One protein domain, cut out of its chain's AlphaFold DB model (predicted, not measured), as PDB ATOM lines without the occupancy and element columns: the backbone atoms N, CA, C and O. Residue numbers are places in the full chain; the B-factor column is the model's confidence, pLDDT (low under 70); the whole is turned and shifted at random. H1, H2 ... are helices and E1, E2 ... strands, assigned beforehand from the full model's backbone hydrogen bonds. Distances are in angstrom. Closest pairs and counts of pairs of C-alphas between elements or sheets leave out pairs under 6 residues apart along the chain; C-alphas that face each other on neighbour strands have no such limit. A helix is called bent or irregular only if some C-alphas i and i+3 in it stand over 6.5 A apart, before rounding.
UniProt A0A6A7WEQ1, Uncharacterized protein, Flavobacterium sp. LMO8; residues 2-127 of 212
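What this domain is: This is residues 2 to 127 of the 212 residues of an uncharacterized protein of Flavobacterium sp. LMO8 (UniProt A0A6A7WEQ1). The domain is an open frame of helices: the bent helix H4 makes a base, the end of H3 packs on its arm H4a, and H5 folds back from the far end of H4b to bring its last turn near the beginning of H3. H2 crosses H3 on its way to E1, which joins the two at the tip away from the base, and H1 runs beside H4b on another side of the base. The printed part has 126 residues with five named helices and one named strand, in the order H1, H2, E1, H3, H4, H5, and its class is mostly helix. It is only just compact, close to loose, with a radius of gyration of the C-alphas of 16.1 A and spans of 43 by 39 by 22 A.

Where its parts are: H1 is residues 2 to 21, 28.4 A long, and begins at C-alpha 2 at (-27.503, -20.793, -3.169). H2, residues 31 to 54, is the longest helix, 34.4 A, and begins at C-alpha 31 at (-36.263, -63.105, 1.733). E1 is residues 56 to 58, 6.9 A, and pairs with no named strand. H3, residues 63 to 81, is 25.7 A long, with a kink of 34 degrees near residue 75; it is only just irregular, with C-alphas 76 and 79 7.0 A apart. H4, residues 89 to 109, was assigned as one helix by its hydrogen bonds but is bent, with C-alphas 99 and 102 7.0 A apart; its arms are H4a, residues 89 to 99, 15.6 A, and H4b, residues 102 to 109, 10.6 A, at a steep tilt of 43 degrees. H5, residues 114 to 127, is 20.0 A long and ends at C-alpha 127 at (-31.747, -33.857, 14.984).

How they stand to each other: H4, taken whole, is the hub and touches H1, H3 and H5. H1 touches H4b with residues 8 to 16 alone, at a shallow tilt of 26 degrees, opposite ways; the closest C-alphas are those of Thr 12 and Ile 103, 6.0 A. H3 touches H4a with residues 75 to 80 alone, at a steep tilt of 67 degrees; the closest C-alphas, of Ile 76 and Ser 99, are 4.1 A apart. H5 touches H4b with residues 115 to 119 alone, at a steep tilt of 54 degrees; the closest C-alphas, of Val 109 and Phe 116, are 4.4 A apart. H2 touches H3 at a steep tilt of 39 degrees, opposite ways, and the closest C-alphas are those of Thr 44 and Ser 71, 5.3 A. H3 and H5 are close but not clearly touching, with the closest C-alphas, of Arg 65 and Leu 126, 6.5 A apart. H2 is apart from H4a, H4b and H5. Every O i to N i+4 pair is within hydrogen-bond range in H1, H2, H4a, H4b and H5, and 13 of 15 are in H3.

The domain as a whole: The two C-alphas farthest apart, of Phe 32 and Met 113, are 44.5 A apart. The printed part has no cut and no long link. Its mean pLDDT is 87.4, with residue 2 and residues 22 to 26 under 70.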
ATOM      1  N   VAL A   2     -27.707 -20.178  -1.836       65.00
ATOM      2  CA  VAL A   2     -27.503 -20.793  -3.169       65.00
ATOM      3  C   VAL A   2     -26.738 -22.128  -3.101       65.00
ATOM      4  O   VAL A   2     -27.164 -23.103  -3.709       65.00
ATOM      5  N   GLU A   3     -25.682 -22.214  -2.287       72.94
ATOM      6  CA  GLU A   3     -24.874 -23.437  -2.114       72.94
ATOM      7  C   GLU A   3     -25.663 -24.604  -1.494       72.94
ATOM      8  O   GLU A   3     -25.583 -25.737  -1.964       72.94
ATOM      9  N   LEU A   4     -26.492 -24.316  -0.483       72.69
ATOM     10  CA  LEU A   4     -27.396 -25.291   0.138       72.69
ATOM     11  C   LEU A   4     -28.434 -25.804  -0.865       72.69
ATOM     12  O   LEU A   4     -28.656 -27.009  -0.948       72.69
ATOM     13  N   GLY A   5     -29.027 -24.911  -1.663       73.06
ATOM     14  CA  GLY A   5     -29.958 -25.295  -2.726       73.06
ATOM     15  C   GLY A   5     -29.317 -26.235  -3.750       73.06
ATOM     16  O   GLY A   5     -29.918 -27.242  -4.122       73.06
ATOM     17  N   PHE A   6     -28.073 -25.963  -4.148       79.56
ATOM     18  CA  PHE A   6     -27.339 -26.811  -5.089       79.56
ATOM     19  C   PHE A   6     -27.017 -28.192  -4.501       79.56
ATOM     20  O   PHE A   6     -27.236 -29.209  -5.163       79.56
ATOM     21  N   LEU A   7     -26.588 -28.252  -3.235       81.88
ATOM     22  CA  LEU A   7     -26.371 -29.514  -2.524       81.88
ATOM     23  C   LEU A   7     -27.654 -30.357  -2.465       81.88
ATOM     24  O   LEU A   7     -27.622 -31.556  -2.751       81.88
ATOM     25  N   PHE A   8     -28.795 -29.736  -2.153       78.56
ATOM     26  CA  PHE A   8     -30.085 -30.429  -2.127       78.56
ATOM     27  C   PHE A   8     -30.487 -30.970  -3.498       78.56
ATOM     28  O   PHE A   8     -30.974 -32.101  -3.584       78.56
ATOM     29  N   LEU A   9     -30.253 -30.214  -4.574       82.88
ATOM     30  CA  LEU A   9     -30.515 -30.675  -5.938       82.88
ATOM     31  C   LEU A   9     -29.638 -31.872  -6.314       82.88
ATOM     32  O   LEU A   9     -30.155 -32.829  -6.891       82.88
ATOM     33  N   ILE A  10     -28.354 -31.863  -5.939       86.88
ATOM     34  CA  ILE A  10     -27.454 -33.005  -6.157       86.88
ATOM     35  C   ILE A  10     -27.970 -34.232  -5.402       86.88
ATOM     36  O   ILE A  10     -28.187 -35.270  -6.020       86.88
ATOM     37  N   ILE A  11     -28.235 -34.117  -4.096       86.06
ATOM     38  CA  ILE A  11     -28.703 -35.243  -3.268       86.06
ATOM     39  C   ILE A  11     -30.014 -35.813  -3.818       86.06
ATOM     40  O   ILE A  11     -30.146 -37.026  -4.005       86.06
ATOM     41  N   THR A  12     -30.975 -34.941  -4.124       85.00
ATOM     42  CA  THR A  12     -32.288 -35.344  -4.644       85.00
ATOM     43  C   THR A  12     -32.163 -35.974  -6.024       85.00
ATOM     44  O   THR A  12     -32.773 -37.011  -6.281       85.00
ATOM     45  N   GLY A  13     -31.344 -35.387  -6.901       86.00
ATOM     46  CA  GLY A  13     -31.062 -35.905  -8.235       86.00
ATOM     47  C   GLY A  13     -30.406 -37.283  -8.187       86.00
ATOM     48  O   GLY A  13     -30.881 -38.208  -8.846       86.00
ATOM     49  N   SER A  14     -29.381 -37.462  -7.349       86.50
ATOM     50  CA  SER A  14     -28.712 -38.749  -7.125       86.50
ATOM     51  C   SER A  14     -29.664 -39.801  -6.550       86.50
ATOM     52  O   SER A  14     -29.651 -40.957  -6.984       86.50
ATOM     53  N   TYR A  15     -30.530 -39.416  -5.612       89.19
ATOM     54  CA  TYR A  15     -31.521 -40.320  -5.029       89.19
ATOM     55  C   TYR A  15     -32.618 -40.711  -6.036       89.19
ATOM     56  O   TYR A  15     -32.941 -41.891  -6.180       89.19
ATOM     57  N   ALA A  16     -33.149 -39.755  -6.802       87.31
ATOM     58  CA  ALA A  16     -34.134 -40.009  -7.852       87.31
ATOM     59  C   ALA A  16     -33.558 -40.868  -8.988       87.31
ATOM     60  O   ALA A  16     -34.219 -41.795  -9.470       87.31
ATOM     61  N   TYR A  17     -32.306 -40.608  -9.375       86.44
ATOM     62  CA  TYR A  17     -31.554 -41.459 -10.292       86.44
ATOM     63  C   TYR A  17     -31.462 -42.882  -9.736       86.44
ATOM     64  O   TYR A  17     -31.848 -43.834 -10.418       86.44
ATOM     65  N   SER A  18     -31.066 -43.027  -8.469       82.69
ATOM     66  CA  SER A  18     -31.017 -44.327  -7.797       82.69
ATOM     67  C   SER A  18     -32.374 -45.030  -7.870       82.69
ATOM     68  O   SER A  18     -32.440 -46.134  -8.389       82.69
ATOM     69  N   LEU A  19     -33.490 -44.386  -7.515       83.69
ATOM     70  CA  LEU A  19     -34.832 -44.984  -7.623       83.69
ATOM     71  C   LEU A  19     -35.199 -45.473  -9.034       83.69
ATOM     72  O   LEU A  19     -35.840 -46.522  -9.178       83.69
ATOM     73  N   LYS A  20     -34.799 -44.741 -10.082       80.94
ATOM     74  CA  LYS A  20     -35.067 -45.118 -11.480       80.94
ATOM     75  C   LYS A  20     -34.229 -46.319 -11.921       80.94
ATOM     76  O   LYS A  20     -34.761 -47.228 -12.563       80.94
ATOM     77  N   PHE A  21     -32.941 -46.334 -11.584       72.69
ATOM     78  CA  PHE A  21     -31.988 -47.344 -12.055       72.69
ATOM     79  C   PHE A  21     -31.902 -48.583 -11.149       72.69
ATOM     80  O   PHE A  21     -31.640 -49.679 -11.643       72.69
ATOM     81  N   TRP A  22     -32.238 -48.476  -9.861       69.62
ATOM     82  CA  TRP A  22     -32.221 -49.603  -8.914       69.62
ATOM     83  C   TRP A  22     -33.258 -50.680  -9.241       69.62
ATOM     84  O   TRP A  22     -33.100 -51.836  -8.863       69.62
ATOM     85  N   LYS A  23     -34.296 -50.352 -10.025       62.47
ATOM     86  CA  LYS A  23     -35.199 -51.372 -10.582       62.47
ATOM     87  C   LYS A  23     -34.472 -52.381 -11.484       62.47
ATOM     88  O   LYS A  23     -34.969 -53.497 -11.621       62.47
ATOM     89  N   LYS A  24     -33.333 -52.003 -12.081       59.47
ATOM     90  CA  LYS A  24     -32.525 -52.853 -12.971       59.47
ATOM     91  C   LYS A  24     -31.361 -53.564 -12.259       59.47
ATOM     92  O   LYS A  24     -30.966 -54.627 -12.724       59.47
ATOM     93  N   ASN A  25     -30.857 -53.041 -11.136       53.59
ATOM     94  CA  ASN A  25     -29.713 -53.617 -10.415       53.59
ATOM     95  C   ASN A  25     -30.152 -54.605  -9.315       53.59
ATOM     96  O   ASN A  25     -31.023 -54.316  -8.499       53.59
ATOM     97  N   GLN A  26     -29.545 -55.795  -9.302       66.06
ATOM     98  CA  GLN A  26     -29.999 -56.976  -8.551       66.06
ATOM     99  C   GLN A  26     -29.571 -57.039  -7.072       66.06
ATOM    100  O   GLN A  26     -29.742 -58.080  -6.441       66.06
ATOM    101  N   PHE A  27     -29.057 -55.956  -6.481       71.00
ATOM    102  CA  PHE A  27     -28.730 -55.950  -5.051       71.00
ATOM    103  C   PHE A  27     -30.009 -55.874  -4.218       71.00
ATOM    104  O   PHE A  27     -30.538 -54.799  -3.927       71.00
ATOM    105  N   ARG A  28     -30.517 -57.054  -3.868       84.50
ATOM    106  CA  ARG A  28     -31.642 -57.250  -2.963       84.50
ATOM    107  C   ARG A  28     -31.189 -58.091  -1.789       84.50
ATOM    108  O   ARG A  28     -30.401 -59.021  -1.945       84.50
ATOM    109  N   PHE A  29     -31.719 -57.776  -0.620       89.62
ATOM    110  CA  PHE A  29     -31.582 -58.656   0.523       89.62
ATOM    111  C   PHE A  29     -32.286 -59.990   0.285       89.62
ATOM    112  O   PHE A  29     -33.200 -60.089  -0.535       89.62
ATOM    113  N   SER A  30     -31.880 -61.001   1.054       92.06
ATOM    114  CA  SER A  30     -32.573 -62.286   1.104       92.06
ATOM    115  C   SER A  30     -34.029 -62.116   1.555       92.06
ATOM    116  O   SER A  30     -34.398 -61.110   2.179       92.06
ATOM    117  N   GLU A  31     -34.867 -63.119   1.285       92.62
ATOM    118  CA  GLU A  31     -36.263 -63.105   1.733       92.62
ATOM    119  C   GLU A  31     -36.369 -62.964   3.248       92.62
ATOM    120  O   GLU A  31     -37.217 -62.219   3.737       92.62
ATOM    121  N   PHE A  32     -35.488 -63.646   3.980       95.31
ATOM    122  CA  PHE A  32     -35.449 -63.605   5.435       95.31
ATOM    123  C   PHE A  32     -35.177 -62.186   5.947       95.31
ATOM    124  O   PHE A  32     -35.988 -61.633   6.692       95.31
ATOM    125  N   THR A  33     -34.097 -61.554   5.481       94.62
ATOM    126  CA  THR A  33     -33.735 -60.188   5.886       94.62
ATOM    127  C   THR A  33     -34.803 -59.178   5.465       94.62
ATOM    128  O   THR A  33     -35.130 -58.268   6.225       94.62
ATOM    129  N   SER A  34     -35.411 -59.365   4.291       94.81
ATOM    130  CA  SER A  34     -36.518 -58.523   3.824       94.81
ATOM    131  C   SER A  34     -37.741 -58.636   4.741       94.81
ATOM    132  O   SER A  34     -38.297 -57.618   5.149       94.81
ATOM    133  N   ARG A  35     -38.141 -59.856   5.133       95.94
ATOM    134  CA  ARG A  35     -39.237 -60.069   6.097       95.94
ATOM    135  C   ARG A  35     -38.927 -59.413   7.436       95.94
ATOM    136  O   ARG A  35     -39.780 -58.707   7.966       95.94
ATOM    137  N   TYR A  36     -37.718 -59.608   7.954       96.44
ATOM    138  CA  TYR A  36     -37.306 -59.017   9.222       96.44
ATOM    139  C   TYR A  36     -37.392 -57.487   9.193       96.44
ATOM    140  O   TYR A  36     -38.063 -56.898  10.036       96.44
ATOM    141  N   LEU A  37     -36.803 -56.842   8.180       96.19
ATOM    142  CA  LEU A  37     -36.861 -55.385   8.026       96.19
ATOM    143  C   LEU A  37     -38.294 -54.868   7.865       96.19
ATOM    144  O   LEU A  37     -38.613 -53.804   8.388       96.19
ATOM    145  N   LYS A  38     -39.171 -55.625   7.196       96.50
ATOM    146  CA  LYS A  38     -40.593 -55.283   7.075       96.50
ATOM    147  C   LYS A  38     -41.272 -55.209   8.439       96.50
ATOM    148  O   LYS A  38     -41.930 -54.220   8.752       96.50
ATOM    149  N   TYR A  39     -41.122 -56.253   9.250       97.38
ATOM    150  CA  TYR A  39     -41.736 -56.293  10.575       97.38
ATOM    151  C   TYR A  39     -41.089 -55.293  11.531       97.38
ATOM    152  O   TYR A  39     -41.801 -54.647  12.297       97.38
ATOM    153  N   LEU A  40     -39.774 -55.091  11.430       97.31
ATOM    154  CA  LEU A  40     -39.064 -54.057  12.175       97.31
ATOM    155  C   LEU A  40     -39.576 -52.652  11.824       97.31
ATOM    156  O   LEU A  40     -39.776 -51.832  12.719       97.31
ATOM    157  N   HIS A  41     -39.841 -52.381  10.542       97.50
ATOM    158  CA  HIS A  41     -40.459 -51.129  10.104       97.50
ATOM    159  C   HIS A  41     -41.827 -50.931  10.743       97.50
ATOM    160  O   HIS A  41     -42.072 -49.893  11.345       97.50
ATOM    161  N   TYR A  42     -42.710 -51.929  10.669       97.44
ATOM    162  CA  TYR A  42     -44.046 -51.812  11.258       97.44
ATOM    163  C   TYR A  42     -44.005 -51.641  12.772       97.44
ATOM    164  O   TYR A  42     -44.714 -50.790  13.304       97.44
ATOM    165  N   PHE A  43     -43.142 -52.389  13.458       97.38
ATOM    166  CA  PHE A  43     -42.955 -52.252  14.896       97.38
ATOM    167  C   PHE A  43     -42.473 -50.845  15.271       97.38
ATOM    168  O   PHE A  43     -43.095 -50.177  16.097       97.38
ATOM    169  N   THR A  44     -41.408 -50.360  14.626       96.88
ATOM    170  CA  THR A  44     -40.867 -49.019  14.903       96.88
ATOM    171  C   THR A  44     -41.826 -47.909  14.475       96.88
ATOM    172  O   THR A  44     -41.890 -46.883  15.146       96.88
ATOM    173  N   PHE A  45     -42.623 -48.115  13.424       96.06
ATOM    174  CA  PHE A  45     -43.646 -47.171  12.975       96.06
ATOM    175  C   PHE A  45     -44.788 -47.048  13.985       96.06
ATOM    176  O   PHE A  45     -45.120 -45.938  14.397       96.06
ATOM    177  N   VAL A  46     -45.348 -48.170  14.448       95.44
ATOM    178  CA  VAL A  46     -46.398 -48.174  15.484       95.44
ATOM    179  C   VAL A  46     -45.880 -47.544  16.776       95.44
ATOM    180  O   VAL A  46     -46.561 -46.707  17.370       95.44
ATOM    181  N   LEU A  47     -44.654 -47.882  17.179       93.69
ATOM    182  CA  LEU A  47     -44.025 -47.300  18.359       93.69
ATOM    183  C   LEU A  47     -43.828 -45.779  18.203       93.69
ATOM    184  O   LEU A  47     -44.183 -45.019  19.100       93.69
ATOM    185  N   SER A  48     -43.373 -45.322  17.034       93.69
ATOM    186  CA  SER A  48     -43.236 -43.894  16.714       93.69
ATOM    187  C   SER A  48     -44.572 -43.152  16.780       93.69
ATOM    188  O   SER A  48     -44.647 -42.083  17.382       93.69
ATOM    189  N   LEU A  49     -45.641 -43.728  16.218       92.31
ATOM    190  CA  LEU A  49     -46.986 -43.155  16.311       92.31
ATOM    191  C   LEU A  49     -47.453 -43.068  17.766       92.31
ATOM    192  O   LEU A  49     -48.017 -42.050  18.159       92.31
ATOM    193  N   SER A  50     -47.179 -44.088  18.584       90.81
ATOM    194  CA  SER A  50     -47.551 -44.071  20.003       90.81
ATOM    195  C   SER A  50     -46.881 -42.924  20.769       90.81
ATOM    196  O   SER A  50     -47.538 -42.271  21.580       90.81
ATOM    197  N   PHE A  51     -45.620 -42.605  20.452       89.06
ATOM    198  CA  PHE A  51     -44.927 -41.479  21.075       89.06
ATOM    199  C   PHE A  51     -45.568 -40.138  20.723       89.06
ATOM    200  O   PHE A  51     -45.706 -39.267  21.580       89.06
ATOM    201  N   VAL A  52     -45.999 -39.987  19.469       84.44
ATOM    202  CA  VAL A  52     -46.635 -38.756  18.985       84.44
ATOM    203  C   VAL A  52     -48.052 -38.593  19.542       84.44
ATOM    204  O   VAL A  52     -48.423 -37.491  19.930       84.44
ATOM    205  N   PHE A  53     -48.848 -39.666  19.608       85.50
ATOM    206  CA  PHE A  53     -50.263 -39.571  19.993       85.50
ATOM    207  C   PHE A  53     -50.520 -39.565  21.501       85.50
ATOM    208  O   PHE A  53     -51.511 -38.987  21.936       85.50
ATOM    209  N   ILE A  54     -49.672 -40.218  22.300       81.94
ATOM    210  CA  ILE A  54     -49.922 -40.400  23.743       81.94
ATOM    211  C   ILE A  54     -49.108 -39.386  24.582       81.94
ATOM    212  O   ILE A  54     -49.216 -39.358  25.807       81.94
ATOM    213  N   ASP A  55     -48.305 -38.520  23.947       76.38
ATOM    214  CA  ASP A  55     -47.371 -37.583  24.602       76.38
ATOM    215  C   ASP A  55     -46.363 -38.262  25.556       76.38
ATOM    216  O   ASP A  55     -45.861 -37.646  26.504       76.38
ATOM    217  N   TYR A  56     -46.069 -39.541  25.315       83.62
ATOM    218  CA  TYR A  56     -45.034 -40.292  26.021       83.62
ATOM    219  C   TYR A  56     -43.791 -40.404  25.148       83.62
ATOM    220  O   TYR A  56     -43.875 -40.738  23.971       83.62
ATOM    221  N   SER A  57     -42.624 -40.213  25.745       86.25
ATOM    222  CA  SER A  57     -41.353 -40.611  25.151       86.25
ATOM    223  C   SER A  57     -40.680 -41.666  26.020       86.25
ATOM    224  O   SER A  57     -40.904 -41.762  27.226       86.25
ATOM    225  N   LEU A  58     -39.848 -42.497  25.402       89.38
ATOM    226  CA  LEU A  58     -38.813 -43.217  26.130       89.38
ATOM    227  C   LEU A  58     -37.909 -42.210  26.835       89.38
ATOM    228  O   LEU A  58     -37.634 -41.131  26.308       89.38
ATOM    229  N   ARG A  59     -37.438 -42.589  28.021       88.88
ATOM    230  CA  ARG A  59     -36.537 -41.788  28.838       88.88
ATOM    231  C   ARG A  59     -35.282 -41.454  28.040       88.88
ATOM    232  O   ARG A  59     -34.655 -42.329  27.436       88.88
ATOM    233  N   GLY A  60     -34.910 -40.183  28.095       85.75
ATOM    234  CA  GLY A  60     -33.745 -39.649  27.398       85.75
ATOM    235  C   GLY A  60     -34.104 -38.928  26.102       85.75
ATOM    236  O   GLY A  60     -35.083 -39.221  25.426       85.75
ATOM    237  N   ILE A  61     -33.266 -37.960  25.740       86.38
ATOM    238  CA  ILE A  61     -33.530 -37.062  24.613       86.38
ATOM    239  C   ILE A  61     -33.502 -37.828  23.279       86.38
ATOM    240  O   ILE A  61     -34.315 -37.575  22.394       86.38
ATOM    241  N   TRP A  62     -32.604 -38.798  23.120       88.75
ATOM    242  CA  TRP A  62     -32.362 -39.434  21.822       88.75
ATOM    243  C   TRP A  62     -33.126 -40.735  21.582       88.75
ATOM    244  O   TRP A  62     -33.364 -41.089  20.432       88.75
ATOM    245  N   THR A  63     -33.549 -41.438  22.627       90.12
ATOM    246  CA  THR A  63     -34.091 -42.805  22.528       90.12
ATOM    247  C   THR A  63     -35.323 -42.885  21.629       90.12
ATOM    248  O   THR A  63     -35.326 -43.630  20.651       90.12
ATOM    249  N   SER A  64     -36.341 -42.063  21.888       90.88
ATOM    250  CA  SER A  64     -37.557 -42.030  21.055       90.88
ATOM    251  C   SER A  64     -37.276 -41.554  19.628       90.88
ATOM    252  O   SER A  64     -37.880 -42.034  18.673       90.88
ATOM    253  N   ARG A  65     -36.323 -40.629  19.468       90.81
ATOM    254  CA  ARG A  65     -35.949 -40.065  18.164       90.81
ATOM    255  C   ARG A  65     -35.235 -41.080  17.296       90.81
ATOM    256  O   ARG A  65     -35.550 -41.177  16.121       90.81
ATOM    257  N   ILE A  66     -34.341 -41.877  17.875       93.00
ATOM    258  CA  ILE A  66     -33.667 -42.969  17.170       93.00
ATOM    259  C   ILE A  66     -34.698 -43.961  16.624       93.00
ATOM    260  O   ILE A  66     -34.586 -44.363  15.473       93.00
ATOM    261  N   VAL A  67     -35.739 -44.296  17.393       94.50
ATOM    262  CA  VAL A  67     -36.834 -45.158  16.910       94.50
ATOM    263  C   VAL A  67     -37.541 -44.536  15.699       94.50
ATOM    264  O   VAL A  67     -37.725 -45.217  14.689       94.50
ATOM    265  N   ILE A  68     -37.885 -43.244  15.773       93.69
ATOM    266  CA  ILE A  68     -38.525 -42.504  14.672       93.69
ATOM    267  C   ILE A  68     -37.614 -42.466  13.438       93.69
ATOM    268  O   ILE A  68     -38.056 -42.772  12.332       93.69
ATOM    269  N   ILE A  69     -36.334 -42.141  13.626       94.00
ATOM    270  CA  ILE A  69     -35.322 -42.089  12.566       94.00
ATOM    271  C   ILE A  69     -35.207 -43.461  11.900       94.00
ATOM    272  O   ILE A  69     -35.342 -43.550  10.684       94.00
ATOM    273  N   ILE A  70     -35.036 -44.539  12.671       95.44
ATOM    274  CA  ILE A  70     -34.954 -45.905  12.137       95.44
ATOM    275  C   ILE A  70     -36.208 -46.245  11.322       95.44
ATOM    276  O   ILE A  70     -36.079 -46.762  10.213       95.44
ATOM    277  N   SER A  71     -37.403 -45.911  11.818       96.19
ATOM    278  CA  SER A  71     -38.655 -46.141  11.086       96.19
ATOM    279  C   SER A  71     -38.679 -45.401   9.743       96.19
ATOM    280  O   SER A  71     -38.970 -45.996   8.704       96.19
ATOM    281  N   ILE A  72     -38.303 -44.118   9.728       94.62
ATOM    282  CA  ILE A  72     -38.237 -43.306   8.505       94.62
ATOM    283  C   ILE A  72     -37.209 -43.882   7.523       94.62
ATOM    284  O   ILE A  72     -37.522 -44.071   6.346       94.62
ATOM    285  N   PHE A  73     -36.002 -44.203   7.995       94.75
ATOM    286  CA  PHE A  73     -34.935 -44.752   7.159       94.75
ATOM    287  C   PHE A  73     -35.334 -46.093   6.543       94.75
ATOM    288  O   PHE A  73     -35.190 -46.268   5.331       94.75
ATOM    289  N   ILE A  74     -35.881 -47.024   7.332       95.94
ATOM    290  CA  ILE A  74     -36.355 -48.290   6.768       95.94
ATOM    291  C   ILE A  74     -37.449 -47.995   5.739       95.94
ATOM    292  O   ILE A  74     -37.323 -48.433   4.601       95.94
ATOM    293  N   GLY A  75     -38.455 -47.181   6.063       95.06
ATOM    294  CA  GLY A  75     -39.528 -46.821   5.133       95.06
ATOM    295  C   GLY A  75     -39.042 -46.282   3.780       95.06
ATOM    296  O   GLY A  75     -39.517 -46.731   2.732       95.06
ATOM    297  N   ILE A  76     -38.068 -45.367   3.798       94.38
ATOM    298  CA  ILE A  76     -37.483 -44.747   2.602       94.38
ATOM    299  C   ILE A  76     -36.724 -45.779   1.756       94.38
ATOM    300  O   ILE A  76     -36.957 -45.902   0.551       94.38
ATOM    301  N   PHE A  77     -35.816 -46.537   2.374       91.94
ATOM    302  CA  PHE A  77     -34.871 -47.387   1.641       91.94
ATOM    303  C   PHE A  77     -35.392 -48.798   1.364       91.94
ATOM    304  O   PHE A  77     -34.884 -49.480   0.470       91.94
ATOM    305  N   TYR A  78     -36.430 -49.250   2.067       93.12
ATOM    306  CA  TYR A  78     -36.936 -50.616   1.952       93.12
ATOM    307  C   TYR A  78     -37.366 -50.959   0.521       93.12
ATOM    308  O   TYR A  78     -37.091 -52.051   0.019       93.12
ATOM    309  N   ASN A  79     -37.976 -50.015  -0.203       90.56
ATOM    310  CA  ASN A  79     -38.347 -50.247  -1.598       90.56
ATOM    311  C   ASN A  79     -37.135 -50.429  -2.534       90.56
ATOM    312  O   ASN A  79     -37.278 -51.040  -3.590       90.56
ATOM    313  N   LEU A  80     -35.952 -49.945  -2.177       88.12
ATOM    314  CA  LEU A  80     -34.748 -50.142  -2.984       88.12
ATOM    315  C   LEU A  80     -34.142 -51.529  -2.730       88.12
ATOM    316  O   LEU A  80     -33.813 -52.245  -3.672       88.12
ATOM    317  N   ILE A  81     -34.072 -51.941  -1.464       89.75
ATOM    318  CA  ILE A  81     -33.248 -53.082  -1.031       89.75
ATOM    319  C   ILE A  81     -34.027 -54.388  -0.802       89.75
ATOM    320  O   ILE A  81     -33.433 -55.465  -0.812       89.75
ATOM    321  N   ALA A  82     -35.345 -54.333  -0.594       89.38
ATOM    322  CA  ALA A  82     -36.119 -55.512  -0.207       89.38
ATOM    323  C   ALA A  82     -36.524 -56.408  -1.385       89.38
ATOM    324  O   ALA A  82     -36.869 -55.948  -2.486       89.38
ATOM    325  N   GLN A  83     -36.596 -57.711  -1.113       90.25
ATOM    326  CA  GLN A  83     -37.102 -58.695  -2.056       90.25
ATOM    327  C   GLN A  83     -38.614 -58.537  -2.261       90.25
ATOM    328  O   GLN A  83     -39.418 -58.613  -1.334       90.25
ATOM    329  N   LYS A  84     -39.023 -58.323  -3.516       88.44
ATOM    330  CA  LYS A  84     -40.415 -58.000  -3.871       88.44
ATOM    331  C   LYS A  84     -41.391 -59.170  -3.740       88.44
ATOM    332  O   LYS A  84     -42.594 -58.910  -3.735       88.44
ATOM    333  N   SER A  85     -40.900 -60.410  -3.644       89.69
ATOM    334  CA  SER A  85     -41.719 -61.604  -3.375       89.69
ATOM    335  C   SER A  85     -42.344 -61.567  -1.979       89.69
ATOM    336  O   SER A  85     -43.445 -62.066  -1.792       89.69
ATOM    337  N   VAL A  86     -41.687 -60.905  -1.022       92.62
ATOM    338  CA  VAL A  86     -42.129 -60.791   0.378       92.62
ATOM    339  C   VAL A  86     -43.292 -59.803   0.564       92.62
ATOM    340  O   VAL A  86     -43.933 -59.786   1.619       92.62
ATOM    341  N   LEU A  87     -43.554 -58.966  -0.444       92.12
ATOM    342  CA  LEU A  87     -44.547 -57.901  -0.370       92.12
ATOM    343  C   LEU A  87     -45.823 -58.258  -1.121       92.12
ATOM    344  O   LEU A  87     -45.791 -58.602  -2.309       92.12
ATOM    345  N   ASN A  88     -46.957 -58.065  -0.457       94.25
ATOM    346  CA  ASN A  88     -48.254 -58.080  -1.114       94.25
ATOM    347  C   ASN A  88     -48.455 -56.810  -1.974       94.25
ATOM    348  O   ASN A  88     -47.621 -55.897  -2.003       94.25
ATOM    349  N   LYS A  89     -49.563 -56.747  -2.720       94.50
ATOM    350  CA  LYS A  89     -49.842 -55.632  -3.639       94.50
ATOM    351  C   LYS A  89     -49.912 -54.277  -2.917       94.50
ATOM    352  O   LYS A  89     -49.356 -53.307  -3.419       94.50
ATOM    353  N   VAL A  90     -50.538 -54.220  -1.742       96.00
ATOM    354  CA  VAL A  90     -50.701 -52.987  -0.950       96.00
ATOM    355  C   VAL A  90     -49.366 -52.541  -0.354       96.00
ATOM    356  O   VAL A  90     -48.992 -51.379  -0.487       96.00
ATOM    357  N   GLU A  91     -48.603 -53.468   0.223       95.06
ATOM    358  CA  GLU A  91     -47.279 -53.210   0.795       95.06
ATOM    359  C   GLU A  91     -46.310 -52.664  -0.265       95.06
ATOM    360  O   GLU A  91     -45.530 -51.755   0.015       95.06
ATOM    361  N   LYS A  92     -46.389 -53.161  -1.509       93.12
ATOM    362  CA  LYS A  92     -45.605 -52.616  -2.630       93.12
ATOM    363  C   LYS A  92     -45.904 -51.139  -2.868       93.12
ATOM    364  O   LYS A  92     -44.960 -50.374  -3.043       93.12
ATOM    365  N   TYR A  93     -47.176 -50.738  -2.860       94.06
ATOM    366  CA  TYR A  93     -47.548 -49.327  -3.008       94.06
ATOM    367  C   TYR A  93     -47.131 -48.497  -1.796       94.06
ATOM    368  O   TYR A  93     -46.573 -47.420  -1.978       94.06
ATOM    369  N   TYR A  94     -47.324 -49.015  -0.583       95.50
ATOM    370  CA  TYR A  94     -46.924 -48.352   0.658       95.50
ATOM    371  C   TYR A  94     -45.426 -48.021   0.677       95.50
ATOM    372  O   TYR A  94     -45.047 -46.858   0.802       95.50
ATOM    373  N   PHE A  95     -44.558 -49.016   0.474       94.38
ATOM    374  CA  PHE A  95     -43.113 -48.782   0.475       94.38
ATOM    375  C   PHE A  95     -42.647 -47.994  -0.754       94.38
ATOM    376  O   PHE A  95     -41.692 -47.228  -0.658       94.38
ATOM    377  N   ALA A  96     -43.316 -48.129  -1.906       92.12
ATOM    378  CA  ALA A  96     -43.029 -47.275  -3.056       92.12
ATOM    379  C   ALA A  96     -43.330 -45.800  -2.757       92.12
ATOM    380  O   ALA A  96     -42.494 -44.946  -3.046       92.12
ATOM    381  N   PHE A  97     -44.470 -45.514  -2.127       93.31
ATOM    382  CA  PHE A  97     -44.839 -44.170  -1.697       93.31
ATOM    383  C   PHE A  97     -43.827 -43.603  -0.695       93.31
ATOM    384  O   PHE A  97     -43.300 -42.515  -0.916       93.31
ATOM    385  N   LEU A  98     -43.466 -44.366   0.343       93.81
ATOM    386  CA  LEU A  98     -42.455 -43.937   1.317       93.81
ATOM    387  C   LEU A  98     -41.088 -43.680   0.678       93.81
ATOM    388  O   LEU A  98     -40.422 -42.707   1.016       93.81
ATOM    389  N   SER A  99     -40.686 -44.491  -0.302       92.44
ATOM    390  CA  SER A  99     -39.429 -44.260  -1.018       92.44
ATOM    391  C   SER A  99     -39.433 -42.982  -1.854       92.44
ATOM    392  O   SER A  99     -38.369 -42.432  -2.119       92.44
ATOM    393  N   PHE A 100     -40.604 -42.470  -2.236       90.88
ATOM    394  CA  PHE A 100     -40.728 -41.187  -2.925       90.88
ATOM    395  C   PHE A 100     -40.695 -39.990  -1.961       90.88
ATOM    396  O   PHE A 100     -40.471 -38.859  -2.392       90.88
ATOM    397  N   PHE A 101     -40.866 -40.231  -0.657       88.56
ATOM    398  CA  PHE A 101     -40.954 -39.185   0.358       88.56
ATOM    399  C   PHE A 101     -39.764 -38.212   0.354       88.56
ATOM    400  O   PHE A 101     -40.026 -37.015   0.376       88.56
ATOM    401  N   PRO A 102     -38.489 -38.643   0.224       87.69
ATOM    402  CA  PRO A 102     -37.373 -37.701   0.144       87.69
ATOM    403  C   PRO A 102     -37.494 -36.747  -1.045       87.69
ATOM    404  O   PRO A 102     -37.284 -35.553  -0.883       87.69
ATOM    405  N   ILE A 103     -37.895 -37.240  -2.223       87.31
ATOM    406  CA  ILE A 103     -38.061 -36.404  -3.424       87.31
ATOM    407  C   ILE A 103     -39.153 -35.362  -3.192       87.31
ATOM    408  O   ILE A 103     -38.956 -34.191  -3.502       87.31
ATOM    409  N   LEU A 104     -40.289 -35.778  -2.630       85.62
ATOM    410  CA  LEU A 104     -41.391 -34.870  -2.322       85.62
ATOM    411  C   LEU A 104     -40.971 -33.828  -1.279       85.62
ATOM    412  O   LEU A 104     -41.210 -32.638  -1.465       85.62
ATOM    413  N   PHE A 105     -40.295 -34.265  -0.218       82.69
ATOM    414  CA  PHE A 105     -39.815 -33.403   0.856       82.69
ATOM    415  C   PHE A 105     -38.800 -32.372   0.344       82.69
ATOM    416  O   PHE A 105     -38.927 -31.192   0.654       82.69
ATOM    417  N   PHE A 106     -37.859 -32.770  -0.519       81.62
ATOM    418  CA  PHE A 106     -36.931 -31.839  -1.168       81.62
ATOM    419  C   PHE A 106     -37.610 -30.935  -2.200       81.62
ATOM    420  O   PHE A 106     -37.254 -29.766  -2.310       81.62
ATOM    421  N   GLY A 107     -38.620 -31.427  -2.920       81.88
ATOM    422  CA  GLY A 107     -39.436 -30.595  -3.804       81.88
ATOM    423  C   GLY A 107     -40.126 -29.458  -3.046       81.88
ATOM    424  O   GLY A 107     -40.149 -28.328  -3.526       81.88
ATOM    425  N   LEU A 108     -40.610 -29.726  -1.827       83.69
ATOM    426  CA  LEU A 108     -41.189 -28.700  -0.954       83.69
ATOM    427  C   LEU A 108     -40.154 -27.654  -0.518       83.69
ATOM    428  O   LEU A 108     -40.485 -26.476  -0.460       83.69
ATOM    429  N   VAL A 109     -38.899 -28.042  -0.270       81.12
ATOM    430  CA  VAL A 109     -37.807 -27.103   0.075       81.12
ATOM    431  C   VAL A 109     -37.571 -26.065  -1.029       81.12
ATOM    432  O   VAL A 109     -37.178 -24.940  -0.727       81.12
ATOM    433  N   LEU A 110     -37.835 -26.412  -2.295       78.69
ATOM    434  CA  LEU A 110     -37.696 -25.493  -3.432       78.69
ATOM    435  C   LEU A 110     -38.818 -24.446  -3.504       78.69
ATOM    436  O   LEU A 110     -38.645 -23.426  -4.171       78.69
ATOM    437  N   ILE A 111     -39.951 -24.670  -2.829       81.00
ATOM    438  CA  ILE A 111     -41.030 -23.684  -2.732       81.00
ATOM    439  C   ILE A 111     -40.611 -22.624  -1.698       81.00
ATOM    440  O   ILE A 111     -40.393 -22.970  -0.530       81.00
ATOM    441  N   PRO A 112     -40.494 -21.336  -2.085       78.50
ATOM    442  CA  PRO A 112     -39.887 -20.324  -1.231       78.50
ATOM    443  C   PRO A 112     -40.544 -20.151   0.145       78.50
ATOM    444  O   PRO A 112     -41.761 -20.247   0.313       78.50
ATOM    445  N   MET A 113     -39.686 -19.812   1.112       76.69
ATOM    446  CA  MET A 113     -39.966 -19.407   2.495       76.69
ATOM    447  C   MET A 113     -40.735 -20.428   3.339       76.69
ATOM    448  O   MET A 113     -40.124 -21.088   4.174       76.69
ATOM    449  N   ILE A 114     -42.048 -20.579   3.164       81.94
ATOM    450  CA  ILE A 114     -42.889 -21.311   4.128       81.94
ATOM    451  C   ILE A 114     -42.531 -22.800   4.158       81.94
ATOM    452  O   ILE A 114     -42.289 -23.361   5.226       81.94
ATOM    453  N   CYS A 115     -42.449 -23.440   2.991       83.19
ATOM    454  CA  CYS A 115     -42.160 -24.871   2.921       83.19
ATOM    455  C   CYS A 115     -40.726 -25.182   3.364       83.19
ATOM    456  O   CYS A 115     -40.513 -26.136   4.112       83.19
ATOM    457  N   PHE A 116     -39.763 -24.333   2.990       83.25
ATOM    458  CA  PHE A 116     -38.391 -24.406   3.492       83.25
ATOM    459  C   PHE A 116     -38.344 -24.350   5.026       83.25
ATOM    460  O   PHE A 116     -37.758 -25.227   5.660       83.25
ATOM    461  N   ILE A 117     -39.007 -23.361   5.633       86.56
ATOM    462  CA  ILE A 117     -39.047 -23.180   7.089       86.56
ATOM    463  C   ILE A 117     -39.654 -24.404   7.775       86.56
ATOM    464  O   ILE A 117     -39.094 -24.877   8.765       86.56
ATOM    465  N   ILE A 118     -40.773 -24.925   7.265       86.12
ATOM    466  CA  ILE A 118     -41.434 -26.108   7.831       86.12
ATOM    467  C   ILE A 118     -40.484 -27.305   7.790       86.12
ATOM    468  O   ILE A 118     -40.262 -27.951   8.813       86.12
ATOM    469  N   VAL A 119     -39.881 -27.574   6.630       85.31
ATOM    470  CA  VAL A 119     -38.965 -28.703   6.438       85.31
ATOM    471  C   VAL A 119     -37.758 -28.602   7.368       85.31
ATOM    472  O   VAL A 119     -37.473 -29.550   8.104       85.31
ATOM    473  N   VAL A 120     -37.068 -27.461   7.382       84.44
ATOM    474  CA  VAL A 120     -35.884 -27.273   8.233       84.44
ATOM    475  C   VAL A 120     -36.261 -27.334   9.711       84.44
ATOM    476  O   VAL A 120     -35.519 -27.912  10.498       84.44
ATOM    477  N   SER A 121     -37.435 -26.825  10.095       88.12
ATOM    478  CA  SER A 121     -37.916 -26.916  11.478       88.12
ATOM    479  C   SER A 121     -38.199 -28.364  11.892       88.12
ATOM    480  O   SER A 121     -37.814 -28.763  12.986       88.12
ATOM    481  N   LEU A 122     -38.803 -29.180  11.022       87.62
ATOM    482  CA  LEU A 122     -39.037 -30.605  11.293       87.62
ATOM    483  C   LEU A 122     -37.723 -31.391  11.405       87.62
ATOM    484  O   LEU A 122     -37.564 -32.186  12.331       87.62
ATOM    485  N   ILE A 123     -36.766 -31.142  10.502       87.31
ATOM    486  CA  ILE A 123     -35.423 -31.739  10.582       87.31
ATOM    487  C   ILE A 123     -34.739 -31.301  11.883       87.31
ATOM    488  O   ILE A 123     -34.221 -32.141  12.615       87.31
ATOM    489  N   GLY A 124     -34.771 -30.006  12.202       86.38
ATOM    490  CA  GLY A 124     -34.180 -29.457  13.420       86.38
ATOM    491  C   GLY A 124     -34.776 -30.082  14.680       86.38
ATOM    492  O   GLY A 124     -34.035 -30.539  15.536       86.38
ATOM    493  N   GLN A 125     -36.097 -30.243  14.763       86.31
ATOM    494  CA  GLN A 125     -36.741 -30.909  15.905       86.31
ATOM    495  C   GLN A 125     -36.343 -32.389  16.052       86.31
ATOM    496  O   GLN A 125     -36.363 -32.936  17.165       86.31
ATOM    497  N   LEU A 126     -35.995 -33.047  14.942       88.19
ATOM    498  CA  LEU A 126     -35.573 -34.444  14.929       88.19
ATOM    499  C   LEU A 126     -34.094 -34.613  15.313       88.19
ATOM    500  O   LEU A 126     -33.780 -35.535  16.064       88.19
ATOM    501  N   PHE A 127     -33.207 -33.737  14.827       87.25
ATOM    502  CA  PHE A 127     -31.747 -33.857  14.984       87.25
ATOM    503  C   PHE A 127     -31.130 -32.928  16.031       87.25
ATOM    504  O   PHE A 127     -30.088 -33.254  16.582       87.25
TER     505      PHE A 127